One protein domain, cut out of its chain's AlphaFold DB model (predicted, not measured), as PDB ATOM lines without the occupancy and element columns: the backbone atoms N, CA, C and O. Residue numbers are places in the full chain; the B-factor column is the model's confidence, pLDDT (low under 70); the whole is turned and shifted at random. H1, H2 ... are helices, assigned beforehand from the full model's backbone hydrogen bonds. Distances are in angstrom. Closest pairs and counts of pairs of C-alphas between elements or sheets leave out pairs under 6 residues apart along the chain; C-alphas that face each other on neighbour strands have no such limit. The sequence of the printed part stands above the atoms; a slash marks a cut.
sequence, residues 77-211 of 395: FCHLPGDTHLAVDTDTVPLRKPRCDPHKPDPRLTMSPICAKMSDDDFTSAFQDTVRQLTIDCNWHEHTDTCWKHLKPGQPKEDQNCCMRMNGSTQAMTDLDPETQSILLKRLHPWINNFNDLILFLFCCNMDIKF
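What this domain is: This is residues 77 to 211 of the 395 residues of an uncharacterized protein of Serpula lacrymans var. lacrymans (strain S7.3) (UniProt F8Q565). The domain has little regular structure: one long helix, H1, makes one end of the long axis, with short H3 packed across it, while tiny H2 and the winding loop of residues 149 to 181 lie toward the other end, and a second long loop, residues 77 to 119, leads to the start of H1. Printed are 135 residues with three named helices, in the order H1, H2, H3, and no named strand; the class is all helix, though the helices hold 31 residues. It is only just compact, close to loose, with a radius of gyration of the C-alphas of 16.9 A, and only just elongated, spanning 55 by 37 by 29 A.

Where its parts are: Residues 77 to 119 hold no named element. H1, residues 120 to 139, begins at C-alpha 120 (-1.059, -23.702, 46.842) and is 26.2 A long. H2 is residues 145 to 148. H3, residues 197 to 203, ends at C-alpha 203 (-5.710, -35.110, 29.402).

How they stand to each other: H1 touches H3 with residues 127 to 135 alone; the closest C-alphas, of Val 131 and Phe 201, are 5.7 A apart. Their lines are only just about perpendicular, at 71 degrees. H2 is apart from H1 and H3. Residues 175 to 176 pair with 183 to 184, antiparallel. In H1 and H3 every O i to N i+4 pair is within hydrogen-bond range; H2 is too short for one.

The domain as a whole: The C-alphas farthest apart, of Ser 119 and Gly 154, are 57.3 A apart. The printed part has no cut. The link from H2 to H3, 48 residues, is long. No printed residue has pLDDT under 70.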
ATOM      1  N   PHE A  77      -1.041 -45.112  39.864       95.75
ATOM      2  CA  PHE A  77      -2.138 -45.247  40.806       95.75
ATOM      3  C   PHE A  77      -3.215 -46.174  40.245       95.75
ATOM      4  O   PHE A  77      -3.544 -46.133  39.060       95.75
ATOM      5  N   CYS A  78      -3.800 -46.974  41.132       94.62
ATOM      6  CA  CYS A  78      -4.859 -47.942  40.826       94.62
ATOM      7  C   CYS A  78      -6.017 -47.811  41.830       94.62
ATOM      8  O   CYS A  78      -6.611 -48.803  42.249       94.62
ATOM      9  N   HIS A  79      -6.251 -46.599  42.334       95.06
ATOM     10  CA  HIS A  79      -7.224 -46.307  43.385       95.06
ATOM     11  C   HIS A  79      -7.660 -44.845  43.335       95.06
ATOM     12  O   HIS A  79      -7.046 -44.041  42.632       95.06
ATOM     13  N   LEU A  80      -8.717 -44.486  44.067       94.94
ATOM     14  CA  LEU A  80      -9.124 -43.088  44.114       94.94
ATOM     15  C   LEU A  80      -8.128 -42.280  44.958       94.94
ATOM     16  O   LEU A  80      -7.556 -42.804  45.924       94.94
ATOM     17  N   PRO A  81      -7.925 -40.995  44.634       93.12
ATOM     18  CA  PRO A  81      -7.119 -40.124  45.471       93.12
ATOM     19  C   PRO A  81      -7.672 -40.044  46.898       93.12
ATOM     20  O   PRO A  81      -8.885 -39.912  47.100       93.12
ATOM     21  N   GLY A  82      -6.768 -40.149  47.875       89.44
ATOM     22  CA  GLY A  82      -7.078 -40.190  49.307       89.44
ATOM     23  C   GLY A  82      -7.340 -41.588  49.882       89.44
ATOM     24  O   GLY A  82      -7.355 -41.731  51.103       89.44
ATOM     25  N   ASP A  83      -7.506 -42.618  49.050       92.06
ATOM     26  CA  ASP A  83      -7.719 -43.982  49.539       92.06
ATOM     27  C   ASP A  83      -6.408 -44.570  50.101       92.06
ATOM     28  O   ASP A  83      -5.363 -44.548  49.450       92.06
ATOM     29  N   THR A  84      -6.461 -45.122  51.317       89.62
ATOM     30  CA  THR A  84      -5.301 -45.714  52.018       89.62
ATOM     31  C   THR A  84      -5.455 -47.203  52.317       89.62
ATOM     32  O   THR A  84      -4.516 -47.842  52.790       89.62
ATOM     33  N   HIS A  85      -6.636 -47.764  52.066       91.44
ATOM     34  CA  HIS A  85      -6.990 -49.140  52.394       91.44
ATOM     35  C   HIS A  85      -7.511 -49.867  51.158       91.44
ATOM     36  O   HIS A  85      -7.973 -49.232  50.213       91.44
ATOM     37  N   LEU A  86      -7.447 -51.199  51.188       93.25
ATOM     38  CA  LEU A  86      -8.041 -52.030  50.148       93.25
ATOM     39  C   LEU A  86      -9.555 -51.805  50.101       93.25
ATOM     40  O   LEU A  86     -10.247 -51.955  51.110       93.25
ATOM     41  N   ALA A  87     -10.060 -51.476  48.920       91.38
ATOM     42  CA  ALA A  87     -11.473 -51.528  48.620       91.38
ATOM     43  C   ALA A  87     -11.879 -53.002  48.512       91.38
ATOM     44  O   ALA A  87     -11.277 -53.770  47.764       91.38
ATOM     45  N   VAL A  88     -12.883 -53.397  49.289       85.56
ATOM     46  CA  VAL A  88     -13.380 -54.771  49.301       85.56
ATOM     47  C   VAL A  88     -14.634 -54.816  48.446       85.56
ATOM     48  O   VAL A  88     -15.623 -54.168  48.781       85.56
ATOM     49  N   ASP A  89     -14.574 -55.566  47.350       84.88
ATOM     50  CA  ASP A  89     -15.743 -55.875  46.538       84.88
ATOM     51  C   ASP A  89     -16.340 -57.202  47.007       84.88
ATOM     52  O   ASP A  89     -15.675 -58.237  46.969       84.88
ATOM     53  N   THR A  90     -17.567 -57.169  47.519       80.38
ATOM     54  CA  THR A  90     -18.282 -58.370  47.964       80.38
ATOM     55  C   THR A  90     -19.684 -58.395  47.383       80.38
ATOM     56  O   THR A  90     -20.278 -57.351  47.122       80.38
ATOM     57  N   ASP A  91     -20.285 -59.583  47.303       78.62
ATOM     58  CA  ASP A  91     -21.692 -59.735  46.898       78.62
ATOM     59  C   ASP A  91     -22.652 -58.877  47.743       78.62
ATOM     60  O   ASP A  91     -23.708 -58.443  47.280       78.62
ATOM     61  N   THR A  92     -22.286 -58.624  49.002       78.06
ATOM     62  CA  THR A  92     -23.063 -57.813  49.945       78.06
ATOM     63  C   THR A  92     -22.820 -56.310  49.809       78.06
ATOM     64  O   THR A  92     -23.708 -55.529  50.155       78.06
ATOM     65  N   VAL A  93     -21.650 -55.894  49.320       82.50
ATOM     66  CA  VAL A  93     -21.253 -54.491  49.146       82.50
ATOM     67  C   VAL A  93     -20.512 -54.351  47.809       82.50
ATOM     68  O   VAL A  93     -19.292 -54.190  47.795       82.50
ATOM     69  N   PRO A  94     -21.232 -54.424  46.673       85.19
ATOM     70  CA  PRO A  94     -20.586 -54.382  45.375       85.19
ATOM     71  C   PRO A  94     -20.027 -52.985  45.085       85.19
ATOM     72  O   PRO A  94     -20.738 -51.978  45.210       85.19
ATOM     73  N   LEU A  95     -18.781 -52.916  44.624       90.75
ATOM     74  CA  LEU A  95     -18.139 -51.678  44.192       90.75
ATOM     75  C   LEU A  95     -18.657 -51.284  42.809       90.75
ATOM     76  O   LEU A  95     -18.177 -51.725  41.767       90.75
ATOM     77  N   ARG A  96     -19.667 -50.417  42.793       90.44
ATOM     78  CA  ARG A  96     -20.232 -49.861  41.560       90.44
ATOM     79  C   ARG A  96     -19.676 -48.475  41.292       90.44
ATOM     80  O   ARG A  96     -19.520 -47.683  42.222       90.44
ATOM     81  N   LYS A  97     -19.473 -48.164  40.008       92.81
ATOM     82  CA  LYS A  97     -19.136 -46.813  39.572       92.81
ATOM     83  C   LYS A  97     -20.178 -45.835  40.123       92.81
ATOM     84  O   LYS A  97     -21.377 -46.024  39.879       92.81
ATOM     85  N   PRO A  98     -19.760 -44.800  40.869       91.81
ATOM     86  CA  PRO A  98     -20.672 -43.756  41.301       91.81
ATOM     87  C   PRO A  98     -21.400 -43.150  40.100       91.81
ATOM     88  O   PRO A  98     -20.787 -42.827  39.083       91.81
ATOM     89  N   ARG A  99     -22.724 -42.994  40.202       87.38
ATOM     90  CA  ARG A  99     -23.491 -42.330  39.146       87.38
ATOM     91  C   ARG A  99     -23.105 -40.859  39.094       87.38
ATOM     92  O   ARG A  99     -23.080 -40.193  40.127       87.38
ATOM     93  N   CYS A 100     -22.869 -40.363  37.885       82.12
ATOM     94  CA  CYS A 100     -22.650 -38.945  37.662       82.12
ATOM     95  C   CYS A 100     -23.921 -38.167  38.048       82.12
ATOM     96  O   CYS A 100     -25.032 -38.544  37.658       82.12
ATOM     97  N   ASP A 101     -23.763 -37.115  38.849       85.69
ATOM     98  CA  ASP A 101     -24.859 -36.221  39.217       85.69
ATOM     99  C   ASP A 101     -25.203 -35.347  37.998       85.69
ATOM    100  O   ASP A 101     -24.357 -34.555  37.580       85.69
ATOM    101  N   PRO A 102     -26.419 -35.442  37.427       85.50
ATOM    102  CA  PRO A 102     -26.781 -34.701  36.219       85.50
ATOM    103  C   PRO A 102     -26.799 -33.178  36.421       85.50
ATOM    104  O   PRO A 102     -26.840 -32.436  35.440       85.50
ATOM    105  N   HIS A 103     -26.797 -32.697  37.668       89.12
ATOM    106  CA  HIS A 103     -26.718 -31.273  37.985       89.12
ATOM    107  C   HIS A 103     -25.282 -30.770  38.147       89.12
ATOM    108  O   HIS A 103     -25.070 -29.555  38.199       89.12
ATOM    109  N   LYS A 104     -24.299 -31.672  38.221       87.88
ATOM    110  CA  LYS A 104     -22.888 -31.299  38.248       87.88
ATOM    111  C   LYS A 104     -22.336 -31.244  36.827       87.88
ATOM    112  O   LYS A 104     -22.676 -32.085  35.998       87.88
ATOM    113  N   PRO A 105     -21.494 -30.246  36.521       88.94
ATOM    114  CA  PRO A 105     -20.848 -30.188  35.226       88.94
ATOM    115  C   PRO A 105     -19.843 -31.338  35.093       88.94
ATOM    116  O   PRO A 105     -19.180 -31.708  36.060       88.94
ATOM    117  N   ASP A 106     -19.734 -31.883  33.882       90.56
ATOM    118  CA  ASP A 106     -18.783 -32.946  33.558       90.56
ATOM    119  C   ASP A 106     -17.343 -32.447  33.768       90.56
ATOM    120  O   ASP A 106     -16.953 -31.471  33.111       90.56
ATOM    121  N   PRO A 107     -16.533 -33.096  34.629       90.81
ATOM    122  CA  PRO A 107     -15.182 -32.638  34.947       90.81
ATOM    123  C   PRO A 107     -14.272 -32.552  33.712       90.81
ATOM    124  O   PRO A 107     -13.332 -31.759  33.688       90.81
ATOM    125  N   ARG A 108     -14.570 -33.314  32.652       91.94
ATOM    126  CA  ARG A 108     -13.814 -33.323  31.388       91.94
ATOM    127  C   ARG A 108     -14.095 -32.103  30.515       91.94
ATOM    128  O   ARG A 108     -13.316 -31.791  29.618       91.94
ATOM    129  N   LEU A 109     -15.227 -31.440  30.745       91.31
ATOM    130  CA  LEU A 109     -15.674 -30.262  29.997       91.31
ATOM    131  C   LEU A 109     -15.509 -28.968  30.801       91.31
ATOM    132  O   LEU A 109     -15.662 -27.872  30.257       91.31
ATOM    133  N   THR A 110     -15.207 -29.077  32.093       89.88
ATOM    134  CA  THR A 110     -14.929 -27.930  32.955       89.88
ATOM    135  C   THR A 110     -13.482 -27.479  32.848       89.88
ATOM    136  O   THR A 110     -12.575 -28.273  32.621       89.88
ATOM    137  N   MET A 111     -13.256 -26.184  33.062       89.88
ATOM    138  CA  MET A 111     -11.905 -25.648  33.184       89.88
ATOM    139  C   MET A 111     -11.236 -26.225  34.434       89.88
ATOM    140  O   MET A 111     -11.726 -26.003  35.542       89.88
ATOM    141  N   SER A 112     -10.104 -26.905  34.261       92.25
ATOM    142  CA  SER A 112      -9.313 -27.406  35.384       92.25
ATOM    143  C   SER A 112      -8.810 -26.257  36.278       92.25
ATOM    144  O   SER A 112      -8.583 -25.142  35.787       92.25
ATOM    145  N   PRO A 113      -8.597 -26.506  37.583       94.25
ATOM    146  CA  PRO A 113      -7.940 -25.571  38.491       94.25
ATOM    147  C   PRO A 113      -6.633 -25.016  37.908       94.25
ATOM    148  O   PRO A 113      -5.832 -25.744  37.327       94.25
ATOM    149  N   ILE A 114      -6.403 -23.711  38.073       94.50
ATOM    150  CA  ILE A 114      -5.197 -23.031  37.585       94.50
ATOM    151  C   ILE A 114      -4.401 -22.568  38.800       94.50
ATOM    152  O   ILE A 114      -4.828 -21.634  39.479       94.50
ATOM    153  N   CYS A 115      -3.236 -23.175  39.034       92.44
ATOM    154  CA  CYS A 115      -2.374 -22.874  40.182       92.44
ATOM    155  C   CYS A 115      -2.045 -21.377  40.314       92.44
ATOM    156  O   CYS A 115      -2.080 -20.832  41.404       92.44
ATOM    157  N   ALA A 116      -1.856 -20.658  39.200       95.00
ATOM    158  CA  ALA A 116      -1.584 -19.216  39.213       95.00
ATOM    159  C   ALA A 116      -2.756 -18.330  39.697       95.00
ATOM    160  O   ALA A 116      -2.588 -17.118  39.823       95.00
ATOM    161  N   LYS A 117      -3.958 -18.890  39.896       95.38
ATOM    162  CA  LYS A 117      -5.180 -18.151  40.265       95.38
ATOM    163  C   LYS A 117      -5.673 -18.436  41.686       95.38
ATOM    164  O   LYS A 117      -6.723 -17.918  42.056       95.38
ATOM    165  N   MET A 118      -4.972 -19.261  42.451       97.06
ATOM    166  CA  MET A 118      -5.373 -19.665  43.800       97.06
ATOM    167  C   MET A 118      -4.138 -19.921  44.668       97.06
ATOM    168  O   MET A 118      -3.018 -19.854  44.167       97.06
ATOM    169  N   SER A 119      -4.332 -20.138  45.971       97.44
ATOM    170  CA  SER A 119      -3.227 -20.529  46.852       97.44
ATOM    171  C   SER A 119      -2.780 -21.970  46.569       97.44
ATOM    172  O   SER A 119      -3.526 -22.745  45.968       97.44
ATOM    173  N   ASP A 120      -1.577 -22.338  47.015       96.44
ATOM    174  CA  ASP A 120      -1.059 -23.702  46.842       96.44
ATOM    175  C   ASP A 120      -1.930 -24.746  47.564       96.44
ATOM    176  O   ASP A 120      -2.172 -25.828  47.024       96.44
ATOM    177  N   ASP A 121      -2.460 -24.407  48.742       96.94
ATOM    178  CA  ASP A 121      -3.358 -25.282  49.503       96.94
ATOM    179  C   ASP A 121      -4.698 -25.463  48.772       96.94
ATOM    180  O   ASP A 121      -5.141 -26.596  48.560       96.94
ATOM    181  N   ASP A 122      -5.301 -24.364  48.297       97.12
ATOM    182  CA  ASP A 122      -6.551 -24.414  47.526       97.12
ATOM    183  C   ASP A 122      -6.372 -25.199  46.221       97.12
ATOM    184  O   ASP A 122      -7.236 -25.995  45.846       97.12
ATOM    185  N   PHE A 123      -5.240 -25.003  45.530       97.06
ATOM    186  CA  PHE A 123      -4.916 -25.750  44.318       97.06
ATOM    187  C   PHE A 123      -4.762 -27.234  44.611       97.06
ATOM    188  O   PHE A 123      -5.295 -28.050  43.866       97.06
ATOM    189  N   THR A 124      -4.068 -27.589  45.692       95.75
ATOM    190  CA  THR A 124      -3.860 -28.986  46.082       95.75
ATOM    191  C   THR A 124      -5.196 -29.675  46.343       95.75
ATOM    192  O   THR A 124      -5.443 -30.747  45.792       95.75
ATOM    193  N   SER A 125      -6.098 -29.051  47.108       95.88
ATOM    194  CA  SER A 125      -7.442 -29.594  47.334       95.88
ATOM    195  C   SER A 125      -8.243 -29.705  46.034       95.88
ATOM    196  O   SER A 125      -8.764 -30.775  45.722       95.88
ATOM    197  N   ALA A 126      -8.276 -28.644  45.222       95.81
ATOM    198  CA  ALA A 126      -9.019 -28.640  43.964       95.81
ATOM    199  C   ALA A 126      -8.469 -29.655  42.942       95.81
ATOM    200  O   ALA A 126      -9.240 -30.269  42.200       95.81
ATOM    201  N   PHE A 127      -7.149 -29.854  42.900       96.38
ATOM    202  CA  PHE A 127      -6.482 -30.852  42.067       96.38
ATOM    203  C   PHE A 127      -6.898 -32.267  42.470       96.38
ATOM    204  O   PHE A 127      -7.336 -33.032  41.612       96.38
ATOM    205  N   GLN A 128      -6.826 -32.595  43.763       95.94
ATOM    206  CA  GLN A 128      -7.200 -33.916  44.279       95.94
ATOM    207  C   GLN A 128      -8.680 -34.226  44.021       95.94
ATOM    208  O   GLN A 128      -9.006 -35.314  43.544       95.94
ATOM    209  N   ASP A 129      -9.565 -33.251  44.239       94.94
ATOM    210  CA  ASP A 129     -10.992 -33.389  43.932       94.94
ATOM    211  C   ASP A 129     -11.229 -33.610  42.433       94.94
ATOM    212  O   ASP A 129     -11.995 -34.496  42.047       94.94
ATOM    213  N   THR A 130     -10.540 -32.848  41.579       95.81
ATOM    214  CA  THR A 130     -10.651 -32.974  40.118       95.81
ATOM    215  C   THR A 130     -10.171 -34.342  39.646       95.81
ATOM    216  O   THR A 130     -10.893 -35.021  38.918       95.81
ATOM    217  N   VAL A 131      -8.988 -34.784  40.088       97.00
ATOM    218  CA  VAL A 131      -8.446 -36.107  39.744       97.00
ATOM    219  C   VAL A 131      -9.393 -37.193  40.232       97.00
ATOM    220  O   VAL A 131      -9.696 -38.093  39.464       97.00
ATOM    221  N   ARG A 132      -9.950 -37.088  41.446       96.12
ATOM    222  CA  ARG A 132     -10.907 -38.077  41.962       96.12
ATOM    223  C   ARG A 132     -12.141 -38.208  41.072       96.12
ATOM    224  O   ARG A 132     -12.543 -39.333  40.776       96.12
ATOM    225  N   GLN A 133     -12.727 -37.094  40.630       95.12
ATOM    226  CA  GLN A 133     -13.864 -37.129  39.699       95.12
ATOM    227  C   GLN A 133     -13.464 -37.717  38.340       95.12
ATOM    228  O   GLN A 133     -14.156 -38.590  37.822       95.12
ATOM    229  N   LEU A 134     -12.313 -37.314  37.796       96.38
ATOM    230  CA  LEU A 134     -11.803 -37.860  36.537       96.38
ATOM    231  C   LEU A 134     -11.507 -39.360  36.636       96.38
ATOM    232  O   LEU A 134     -11.827 -40.088  35.702       96.38
ATOM    233  N   THR A 135     -10.959 -39.852  37.750       96.75
ATOM    234  CA  THR A 135     -10.694 -41.282  37.954       96.75
ATOM    235  C   THR A 135     -11.998 -42.072  37.937       96.75
ATOM    236  O   THR A 135     -12.073 -43.104  37.272       96.75
ATOM    237  N   ILE A 136     -13.044 -41.571  38.603       95.25
ATOM    238  CA  ILE A 136     -14.381 -42.178  38.566       95.25
ATOM    239  C   ILE A 136     -14.918 -42.190  37.131       95.25
ATOM    240  O   ILE A 136     -15.315 -43.238  36.622       95.25
ATOM    241  N   ASP A 137     -14.905 -41.047  36.452       93.88
ATOM    242  CA  ASP A 137     -15.554 -40.908  35.150       93.88
ATOM    243  C   ASP A 137     -14.800 -41.621  34.023       93.88
ATOM    244  O   ASP A 137     -15.440 -42.213  33.147       93.88
ATOM    245  N   CYS A 138     -13.468 -41.606  34.061       93.94
ATOM    246  CA  CYS A 138     -12.604 -42.049  32.971       93.94
ATOM    247  C   CYS A 138     -11.918 -43.391  33.224       93.94
ATOM    248  O   CYS A 138     -11.729 -44.137  32.269       93.94
ATOM    249  N   ASN A 139     -11.521 -43.709  34.459       95.69
ATOM    250  CA  ASN A 139     -10.654 -44.857  34.762       95.69
ATOM    251  C   ASN A 139     -11.355 -45.976  35.535       95.69
ATOM    252  O   ASN A 139     -10.762 -47.039  35.719       95.69
ATOM    253  N   TRP A 140     -12.602 -45.767  35.956       96.00
ATOM    254  CA  TRP A 140     -13.424 -46.828  36.521       96.00
ATOM    255  C   TRP A 140     -13.884 -47.788  35.424       96.00
ATOM    256  O   TRP A 140     -14.637 -47.407  34.523       96.00
ATOM    257  N   HIS A 141     -13.448 -49.036  35.531       94.75
ATOM    258  CA  HIS A 141     -13.819 -50.121  34.642       94.75
ATOM    259  C   HIS A 141     -15.206 -50.662  34.977       94.75
ATOM    260  O   HIS A 141     -15.502 -51.019  36.116       94.75
ATOM    261  N   GLU A 142     -16.046 -50.764  33.958       92.75
ATOM    262  CA  GLU A 142     -17.298 -51.506  34.005       92.75
ATOM    263  C   GLU A 142     -17.265 -52.517  32.865       92.75
ATOM    264  O   GLU A 142     -16.933 -52.165  31.729       92.75
ATOM    265  N   HIS A 143     -17.589 -53.778  33.154       92.75
ATOM    266  CA  HIS A 143     -17.585 -54.795  32.114       92.75
ATOM    267  C   HIS A 143     -18.582 -54.449  31.004       92.75
ATOM    268  O   HIS A 143     -19.758 -54.173  31.241       92.75
ATOM    269  N   THR A 144     -18.094 -54.501  29.769       91.50
ATOM    270  CA  THR A 144     -18.861 -54.310  28.533       91.50
ATOM    271  C   THR A 144     -18.633 -55.503  27.614       91.50
ATOM    272  O   THR A 144     -17.784 -56.346  27.898       91.50
ATOM    273  N   ASP A 145     -19.339 -55.584  26.485       90.19
ATOM    274  CA  ASP A 145     -19.120 -56.672  25.520       90.19
ATOM    275  C   ASP A 145     -17.678 -56.742  25.000       90.19
ATOM    276  O   ASP A 145     -17.189 -57.828  24.692       90.19
ATOM    277  N   THR A 146     -16.950 -55.620  25.001       88.12
ATOM    278  CA  THR A 146     -15.524 -55.586  24.657       88.12
ATOM    279  C   THR A 146     -14.676 -56.441  25.600       88.12
ATOM    280  O   THR A 146     -13.719 -57.049  25.138       88.12
ATOM    281  N   CYS A 147     -15.048 -56.568  26.881       93.25
ATOM    282  CA  CYS A 147     -14.326 -57.411  27.847       93.25
ATOM    283  C   CYS A 147     -14.302 -58.886  27.447       93.25
ATOM    284  O   CYS A 147     -13.414 -59.622  27.864       93.25
ATOM    285  N   TRP A 148     -15.292 -59.302  26.660       93.81
ATOM    286  CA  TRP A 148     -15.573 -60.693  26.317       93.81
ATOM    287  C   TRP A 148     -15.186 -61.020  24.878       93.81
ATOM    288  O   TRP A 148     -15.459 -62.114  24.394       93.81
ATOM    289  N   LYS A 149     -14.563 -60.065  24.186       87.94
ATOM    290  CA  LYS A 149     -14.246 -60.118  22.760       87.94
ATOM    291  C   LYS A 149     -13.380 -61.318  22.368       87.94
ATOM    292  O   LYS A 149     -13.520 -61.830  21.264       87.94
ATOM    293  N   HIS A 150     -12.498 -61.754  23.262       86.81
ATOM    294  CA  HIS A 150     -11.580 -62.871  23.024       86.81
ATOM    295  C   HIS A 150     -12.089 -64.204  23.589       86.81
ATOM    296  O   HIS A 150     -11.389 -65.212  23.503       86.81
ATOM    297  N   LEU A 151     -13.308 -64.231  24.142       91.75
ATOM    298  CA  LEU A 151     -13.885 -65.465  24.657       91.75
ATOM    299  C   LEU A 151     -14.355 -66.370  23.531       91.75
ATOM    300  O   LEU A 151     -15.081 -65.970  22.619       91.75
ATOM    301  N   LYS A 152     -13.966 -67.637  23.639       91.06
ATOM    302  CA  LYS A 152     -14.459 -68.699  22.771       91.06
ATOM    303  C   LYS A 152     -15.936 -68.966  23.080       91.06
ATOM    304  O   LYS A 152     -16.358 -68.830  24.234       91.06
ATOM    305  N   PRO A 153     -16.730 -69.405  22.087       89.56
ATOM    306  CA  PRO A 153     -18.117 -69.790  22.317       89.56
ATOM    307  C   PRO A 153     -18.245 -70.784  23.480       89.56
ATOM    308  O   PRO A 153     -17.569 -71.811  23.505       89.56
ATOM    309  N   GLY A 154     -19.108 -70.467  24.445       88.31
ATOM    310  CA  GLY A 154     -19.346 -71.292  25.634       88.31
ATOM    311  C   GLY A 154     -18.457 -70.984  26.844       88.31
ATOM    312  O   GLY A 154     -18.730 -71.519  27.915       88.31
ATOM    313  N   GLN A 155     -17.449 -70.114  26.726       91.81
ATOM    314  CA  GLN A 155     -16.706 -69.634  27.895       91.81
ATOM    315  C   GLN A 155     -17.540 -68.634  28.714       91.81
ATOM    316  O   GLN A 155     -18.276 -67.825  28.135       91.81
ATOM    317  N   PRO A 156     -17.448 -68.674  30.055       93.62
ATOM    318  CA  PRO A 156     -18.255 -67.814  30.905       93.62
ATOM    319  C   PRO A 156     -17.747 -66.365  30.898       93.62
ATOM    320  O   PRO A 156     -16.543 -66.104  30.873       93.62
ATOM    321  N   LYS A 157     -18.685 -65.413  30.939       94.00
ATOM    322  CA  LYS A 157     -18.416 -63.970  31.066       94.00
ATOM    323  C   LYS A 157     -18.197 -63.612  32.541       94.00
ATOM    324  O   LYS A 157     -19.097 -63.086  33.189       94.00
ATOM    325  N   GLU A 158     -17.027 -63.965  33.054       92.81
ATOM    326  CA  GLU A 158     -16.609 -63.770  34.450       92.81
ATOM    327  C   GLU A 158     -15.401 -62.828  34.530       92.81
ATOM    328  O   GLU A 158     -14.682 -62.651  33.548       92.81
ATOM    329  N   ASP A 159     -15.150 -62.235  35.695       91.75
ATOM    330  CA  ASP A 159     -14.105 -61.216  35.874       91.75
ATOM    331  C   ASP A 159     -12.708 -61.740  35.496       91.75
ATOM    332  O   ASP A 159     -11.913 -61.027  34.881       91.75
ATOM    333  N   GLN A 160     -12.423 -63.019  35.768       91.75
ATOM    334  CA  GLN A 160     -11.158 -63.678  35.405       91.75
ATOM    335  C   GLN A 160     -10.930 -63.725  33.886       91.75
ATOM    336  O   GLN A 160      -9.793 -63.775  33.429       91.75
ATOM    337  N   ASN A 161     -12.015 -63.669  33.116       92.25
ATOM    338  CA  ASN A 161     -12.042 -63.758  31.662       92.25
ATOM    339  C   ASN A 161     -12.107 -62.379  30.984       92.25
ATOM    340  O   ASN A 161     -12.320 -62.283  29.775       92.25
ATOM    341  N   CYS A 162     -11.959 -61.293  31.746       92.88
ATOM    342  CA  CYS A 162     -11.951 -59.948  31.194       92.88
ATOM    343  C   CYS A 162     -10.651 -59.685  30.428       92.88
ATOM    344  O   CYS A 162      -9.574 -59.681  31.023       92.88
ATOM    345  N   CYS A 163     -10.741 -59.362  29.134       89.00
ATOM    346  CA  CYS A 163      -9.552 -59.066  28.320       89.00
ATOM    347  C   CYS A 163      -8.736 -57.863  28.826       89.00
ATOM    348  O   CYS A 163      -7.521 -57.826  28.669       89.00
ATOM    349  N   MET A 164      -9.385 -56.927  29.529       87.38
ATOM    350  CA  MET A 164      -8.731 -55.781  30.173       87.38
ATOM    351  C   MET A 164      -8.017 -56.163  31.484       87.38
ATOM    352  O   MET A 164      -7.478 -55.294  32.165       87.38
ATOM    353  N   ARG A 165      -8.039 -57.451  31.869       86.50
ATOM    354  CA  ARG A 165      -7.497 -58.025  33.115       86.50
ATOM    355  C   ARG A 165      -8.030 -57.395  34.400       86.50
ATOM    356  O   ARG A 165      -7.381 -57.433  35.443       86.50
ATOM    357  N   MET A 166      -9.229 -56.835  34.336       91.81
ATOM    358  CA  MET A 166      -9.952 -56.387  35.518       91.81
ATOM    359  C   MET A 166     -10.635 -57.609  36.121       91.81
ATOM    360  O   MET A 166     -11.752 -57.940  35.745       91.81
ATOM    361  N   ASN A 167      -9.910 -58.320  36.986       91.44
ATOM    362  CA  ASN A 167     -10.296 -59.623  37.538       91.44
ATOM    363  C   ASN A 167     -10.748 -59.567  39.009       91.44
ATOM    364  O   ASN A 167     -10.793 -60.597  39.677       91.44
ATOM    365  N   GLY A 168     -11.000 -58.368  39.539       90.88
ATOM    366  CA  GLY A 168     -11.394 -58.177  40.936       90.88
ATOM    367  C   GLY A 168     -10.244 -58.234  41.951       90.88
ATOM    368  O   GLY A 168     -10.477 -58.044  43.144       90.88
ATOM    369  N   SER A 169      -9.001 -58.484  41.524       91.50
ATOM    370  CA  SER A 169      -7.871 -58.594  42.454       91.50
ATOM    371  C   SER A 169      -7.481 -57.248  43.070       91.50
ATOM    372  O   SER A 169      -7.559 -56.186  42.447       91.50
ATOM    373  N   THR A 170      -7.029 -57.298  44.321       94.25
ATOM    374  CA  THR A 170      -6.451 -56.158  45.035       94.25
ATOM    375  C   THR A 170      -5.145 -56.561  45.697       94.25
ATOM    376  O   THR A 170      -4.908 -57.732  45.995       94.25
ATOM    377  N   GLN A 171      -4.286 -55.576  45.925       93.38
ATOM    378  CA  GLN A 171      -2.964 -55.769  46.490       93.38
ATOM    379  C   GLN A 171      -2.578 -54.577  47.366       93.38
ATOM    380  O   GLN A 171      -2.512 -53.438  46.902       93.38
ATOM    381  N   ALA A 172      -2.315 -54.841  48.646       94.12
ATOM    382  CA  ALA A 172      -2.050 -53.793  49.633       94.12
ATOM    383  C   ALA A 172      -0.710 -53.074  49.416       94.12
ATOM    384  O   ALA A 172      -0.623 -51.871  49.662       94.12
ATOM    385  N   MET A 173       0.313 -53.806  48.970       94.00
ATOM    386  CA  MET A 173       1.697 -53.341  48.839       94.00
ATOM    387  C   MET A 173       2.318 -53.898  47.563       94.00
ATOM    388  O   MET A 173       2.016 -55.033  47.194       94.00
ATOM    389  N   THR A 174       3.203 -53.132  46.926       95.31
ATOM    390  CA  THR A 174       3.978 -53.640  45.791       95.31
ATOM    391  C   THR A 174       4.931 -54.740  46.247       95.31
ATOM    392  O   THR A 174       5.594 -54.595  47.275       95.31
ATOM    393  N   ASP A 175       5.000 -55.829  45.487       93.81
ATOM    394  CA  ASP A 175       5.916 -56.940  45.755       93.81
ATOM    395  C   ASP A 175       6.399 -57.599  44.455       93.81
ATOM    396  O   ASP A 175       5.976 -57.226  43.358       93.81
ATOM    397  N   LEU A 176       7.311 -58.564  44.566       91.12
ATOM    398  CA  LEU A 176       7.668 -59.453  43.469       91.12
ATOM    399  C   LEU A 176       6.828 -60.721  43.527       91.12
ATOM    400  O   LEU A 176       6.675 -61.342  44.578       91.12
ATOM    401  N   ASP A 177       6.347 -61.133  42.366       88.12
ATOM    402  CA  ASP A 177       5.734 -62.434  42.202       88.12
ATOM    403  C   ASP A 177       6.761 -63.549  42.507       88.12
ATOM    404  O   ASP A 177       7.866 -63.519  41.952       88.12
ATOM    405  N   PRO A 178       6.449 -64.522  43.383       86.94
ATOM    406  CA  PRO A 178       7.418 -65.532  43.808       86.94
ATOM    407  C   PRO A 178       7.974 -66.382  42.662       86.94
ATOM    408  O   PRO A 178       9.153 -66.735  42.691       86.94
ATOM    409  N   GLU A 179       7.150 -66.684  41.660       85.56
ATOM    410  CA  GLU A 179       7.487 -67.608  40.575       85.56
ATOM    411  C   GLU A 179       8.126 -66.868  39.400       85.56
ATOM    412  O   GLU A 179       9.210 -67.211  38.928       85.56
ATOM    413  N   THR A 180       7.475 -65.797  38.965       82.06
ATOM    414  CA  THR A 180       7.822 -65.053  37.751       82.06
ATOM    415  C   THR A 180       8.804 -63.913  38.018       82.06
ATOM    416  O   THR A 180       9.383 -63.353  37.080       82.06
ATOM    417  N   GLN A 181       8.981 -63.526  39.292       83.31
ATOM    418  CA  GLN A 181       9.767 -62.361  39.724       83.31
ATOM    419  C   GLN A 181       9.329 -61.058  39.024       83.31
ATOM    420  O   GLN A 181      10.105 -60.108  38.870       83.31
ATOM    421  N   SER A 182       8.079 -61.019  38.554       85.81
ATOM    422  CA  SER A 182       7.454 -59.830  37.985       85.81
ATOM    423  C   SER A 182       6.988 -58.891  39.096       85.81
ATOM    424  O   SER A 182       6.752 -59.314  40.224       85.81
ATOM    425  N   ILE A 183       6.890 -57.594  38.800       90.06
ATOM    426  CA  ILE A 183       6.438 -56.614  39.792       90.06
ATOM    427  C   ILE A 183       4.915 -56.678  39.880       90.06
ATOM    428  O   ILE A 183       4.216 -56.332  38.926       90.06
ATOM    429  N   LEU A 184       4.423 -57.071  41.046       91.75
ATOM    430  CA  LEU A 184       3.025 -57.024  41.430       91.75
ATOM    431  C   LEU A 184       2.767 -55.661  42.074       91.75
ATOM    432  O   LEU A 184       3.141 -55.429  43.221       91.75
ATOM    433  N   LEU A 185       2.214 -54.722  41.306       93.69
ATOM    434  CA  LEU A 185       2.013 -53.346  41.758       93.69
ATOM    435  C   LEU A 185       0.879 -53.256  42.786       93.69
ATOM    436  O   LEU A 185      -0.186 -53.847  42.605       93.69
ATOM    437  N   LYS A 186       1.068 -52.423  43.813       94.88
ATOM    438  CA  LYS A 186       0.005 -52.018  44.736       94.88
ATOM    439  C   LYS A 186      -1.277 -51.615  43.988       94.88
ATOM    440  O   LYS A 186      -1.288 -50.699  43.165       94.88
ATOM    441  N   ARG A 187      -2.387 -52.266  44.338       94.94
ATOM    442  CA  ARG A 187      -3.725 -52.060  43.770       94.94
ATOM    443  C   ARG A 187      -4.751 -51.998  44.892       94.94
ATOM    444  O   ARG A 187      -5.258 -53.024  45.335       94.94
ATOM    445  N   LEU A 188      -5.071 -50.790  45.356       96.25
ATOM    446  CA  LEU A 188      -6.055 -50.632  46.433       96.25
ATOM    447  C   LEU A 188      -7.503 -50.748  45.944       96.25
ATOM    448  O   LEU A 188      -8.371 -51.024  46.761       96.25
ATOM    449  N   HIS A 189      -7.777 -50.577  44.647       96.12
ATOM    450  CA  HIS A 189      -9.119 -50.720  44.089       96.12
ATOM    451  C   HIS A 189      -9.135 -51.722  42.921       96.12
ATOM    452  O   HIS A 189      -8.320 -51.597  42.001       96.12
ATOM    453  N   PRO A 190     -10.068 -52.692  42.901       94.88
ATOM    454  CA  PRO A 190     -10.065 -53.746  41.885       94.88
ATOM    455  C   PRO A 190     -10.427 -53.238  40.484       94.88
ATOM    456  O   PRO A 190      -9.876 -53.705  39.494       94.88
ATOM    457  N   TRP A 191     -11.302 -52.232  40.403       95.94
ATOM    458  CA  TRP A 191     -11.889 -51.760  39.138       95.94
ATOM    459  C   TRP A 191     -11.324 -50.444  38.602       95.94
ATOM    460  O   TRP A 191     -11.903 -49.867  37.689       95.94
ATOM    461  N   ILE A 192     -10.240 -49.913  39.176       95.88
ATOM    462  CA  ILE A 192      -9.625 -48.678  38.668       95.88
ATOM    463  C   ILE A 192      -8.430 -49.042  37.798       95.88
ATOM    464  O   ILE A 192      -7.520 -49.752  38.235       95.88
ATOM    465  N   ASN A 193      -8.442 -48.558  36.559       95.31
ATOM    466  CA  ASN A 193      -7.322 -48.739  35.653       95.31
ATOM    467  C   ASN A 193      -6.102 -47.936  36.091       95.31
ATOM    468  O   ASN A 193      -6.245 -46.898  36.735       95.31
ATOM    469  N   ASN A 194      -4.919 -48.391  35.696       95.88
ATOM    470  CA  ASN A 194      -3.669 -47.745  36.054       95.88
ATOM    471  C   ASN A 194      -3.606 -46.332  35.461       95.88
ATOM    472  O   ASN A 194      -3.683 -46.154  34.245       95.88
ATOM    473  N   PHE A 195      -3.398 -45.320  36.295       97.31
ATOM    474  CA  PHE A 195      -3.292 -43.936  35.842       97.31
ATOM    475  C   PHE A 195      -2.175 -43.183  36.557       97.31
ATOM    476  O   PHE A 195      -1.680 -43.607  37.594       97.31
ATOM    477  N   ASN A 196      -1.791 -42.041  35.995       97.69
ATOM    478  CA  ASN A 196      -1.003 -41.039  36.697       97.69
ATOM    479  C   ASN A 196      -1.891 -39.813  36.932       97.69
ATOM    480  O   ASN A 196      -2.587 -39.379  36.015       97.69
ATOM    481  N   ASP A 197      -1.878 -39.266  38.141       96.62
ATOM    482  CA  ASP A 197      -2.727 -38.151  38.564       96.62
ATOM    483  C   ASP A 197      -2.526 -36.888  37.712       96.62
ATOM    484  O   ASP A 197      -3.497 -36.317  37.214       96.62
ATOM    485  N   LEU A 198      -1.275 -36.495  37.460       96.25
ATOM    486  CA  LEU A 198      -0.939 -35.340  36.632       96.25
ATOM    487  C   LEU A 198      -1.374 -35.545  35.179       96.25
ATOM    488  O   LEU A 198      -1.905 -34.628  34.554       96.25
ATOM    489  N   ILE A 199      -1.160 -36.737  34.621       96.81
ATOM    490  CA  ILE A 199      -1.554 -37.026  33.235       96.81
ATOM    491  C   ILE A 199      -3.074 -37.031  33.109       96.81
ATOM    492  O   ILE A 199      -3.603 -36.368  32.218       96.81
ATOM    493  N   LEU A 200      -3.775 -37.702  34.021       97.00
ATOM    494  CA  LEU A 200      -5.233 -37.734  34.031       97.00
ATOM    495  C   LEU A 200      -5.815 -36.321  34.156       97.00
ATOM    496  O   LEU A 200      -6.721 -35.973  33.406       97.00
ATOM    497  N   PHE A 201      -5.243 -35.481  35.020       96.31
ATOM    498  CA  PHE A 201      -5.630 -34.076  35.172       96.31
ATOM    499  C   PHE A 201      -5.435 -33.238  33.896       96.31
ATOM    500  O   PHE A 201      -6.225 -32.336  33.622       96.31
ATOM    501  N   LEU A 202      -4.371 -33.498  33.130       95.12
ATOM    502  CA  LEU A 202      -4.041 -32.733  31.923       95.12
ATOM    503  C   LEU A 202      -4.803 -33.202  30.679       95.12
ATOM    504  O   LEU A 202      -5.102 -32.387  29.804       95.12
ATOM    505  N   PHE A 203      -5.068 -34.505  30.571       93.62
ATOM    506  CA  PHE A 203      -5.710 -35.110  29.402       93.62
ATOM    507  C   PHE A 203      -7.217 -35.323  29.578       93.62
ATOM    508  O   PHE A 203      -7.936 -35.353  28.580       93.62
ATOM    509  N   CYS A 204      -7.699 -35.446  30.817       94.88
ATOM    510  CA  CYS A 204      -9.108 -35.642  31.167       94.88
ATOM    511  C   CYS A 204      -9.776 -36.817  30.428       94.88
ATOM    512  O   CYS A 204     -10.954 -36.754  30.068       94.88
ATOM    513  N   CYS A 205      -9.024 -37.886  30.165       92.44
ATOM    514  CA  CYS A 205      -9.505 -39.067  29.458       92.44
ATOM    515  C   CYS A 205      -8.992 -40.354  30.105       92.44
ATOM    516  O   CYS A 205      -8.077 -40.324  30.928       92.44
ATOM    517  N   ASN A 206      -9.582 -41.488  29.713       93.31
ATOM    518  CA  ASN A 206      -9.100 -42.799  30.136       93.31
ATOM    519  C   ASN A 206      -7.618 -42.957  29.767       93.31
ATOM    520  O   ASN A 206      -7.174 -42.473  28.722       93.31
ATOM    521  N   MET A 207      -6.873 -43.629  30.638       92.00
ATOM    522  CA  MET A 207      -5.480 -43.984  30.410       92.00
ATOM    523  C   MET A 207      -5.168 -45.331  31.058       92.00
ATOM    524  O   MET A 207      -5.875 -45.763  31.972       92.00
ATOM    525  N   ASP A 208      -4.099 -45.960  30.582       92.81
ATOM    526  CA  ASP A 208      -3.546 -47.196  31.124       92.81
ATOM    527  C   ASP A 208      -2.017 -47.108  31.116       92.81
ATOM    528  O   ASP A 208      -1.377 -47.273  30.076       92.81
ATOM    529  N   ILE A 209      -1.418 -46.773  32.258       93.94
ATOM    530  CA  ILE A 209       0.042 -46.721  32.384       93.94
ATOM    531  C   ILE A 209       0.593 -48.049  32.908       93.94
ATOM    532  O   ILE A 209       0.157 -48.578  33.933       93.94
ATOM    533  N   LYS A 210       1.600 -48.589  32.216       90.75
ATOM    534  CA  LYS A 210       2.218 -49.873  32.556       90.75
ATOM    535  C   LYS A 210       3.737 -49.779  32.523       90.75
ATOM    536  O   LYS A 210       4.319 -49.237  31.586       90.75
ATOM    537  N   PHE A 211       4.378 -50.341  33.545       91.12
ATOM    538  CA  PHE A 211       5.822 -50.543  33.556       91.12
ATOM    539  C   PHE A 211       6.179 -51.867  32.883       91.12
ATOM    540  O   PHE A 211       5.592 -52.908  33.172       91.12
TER     541      PHE A 211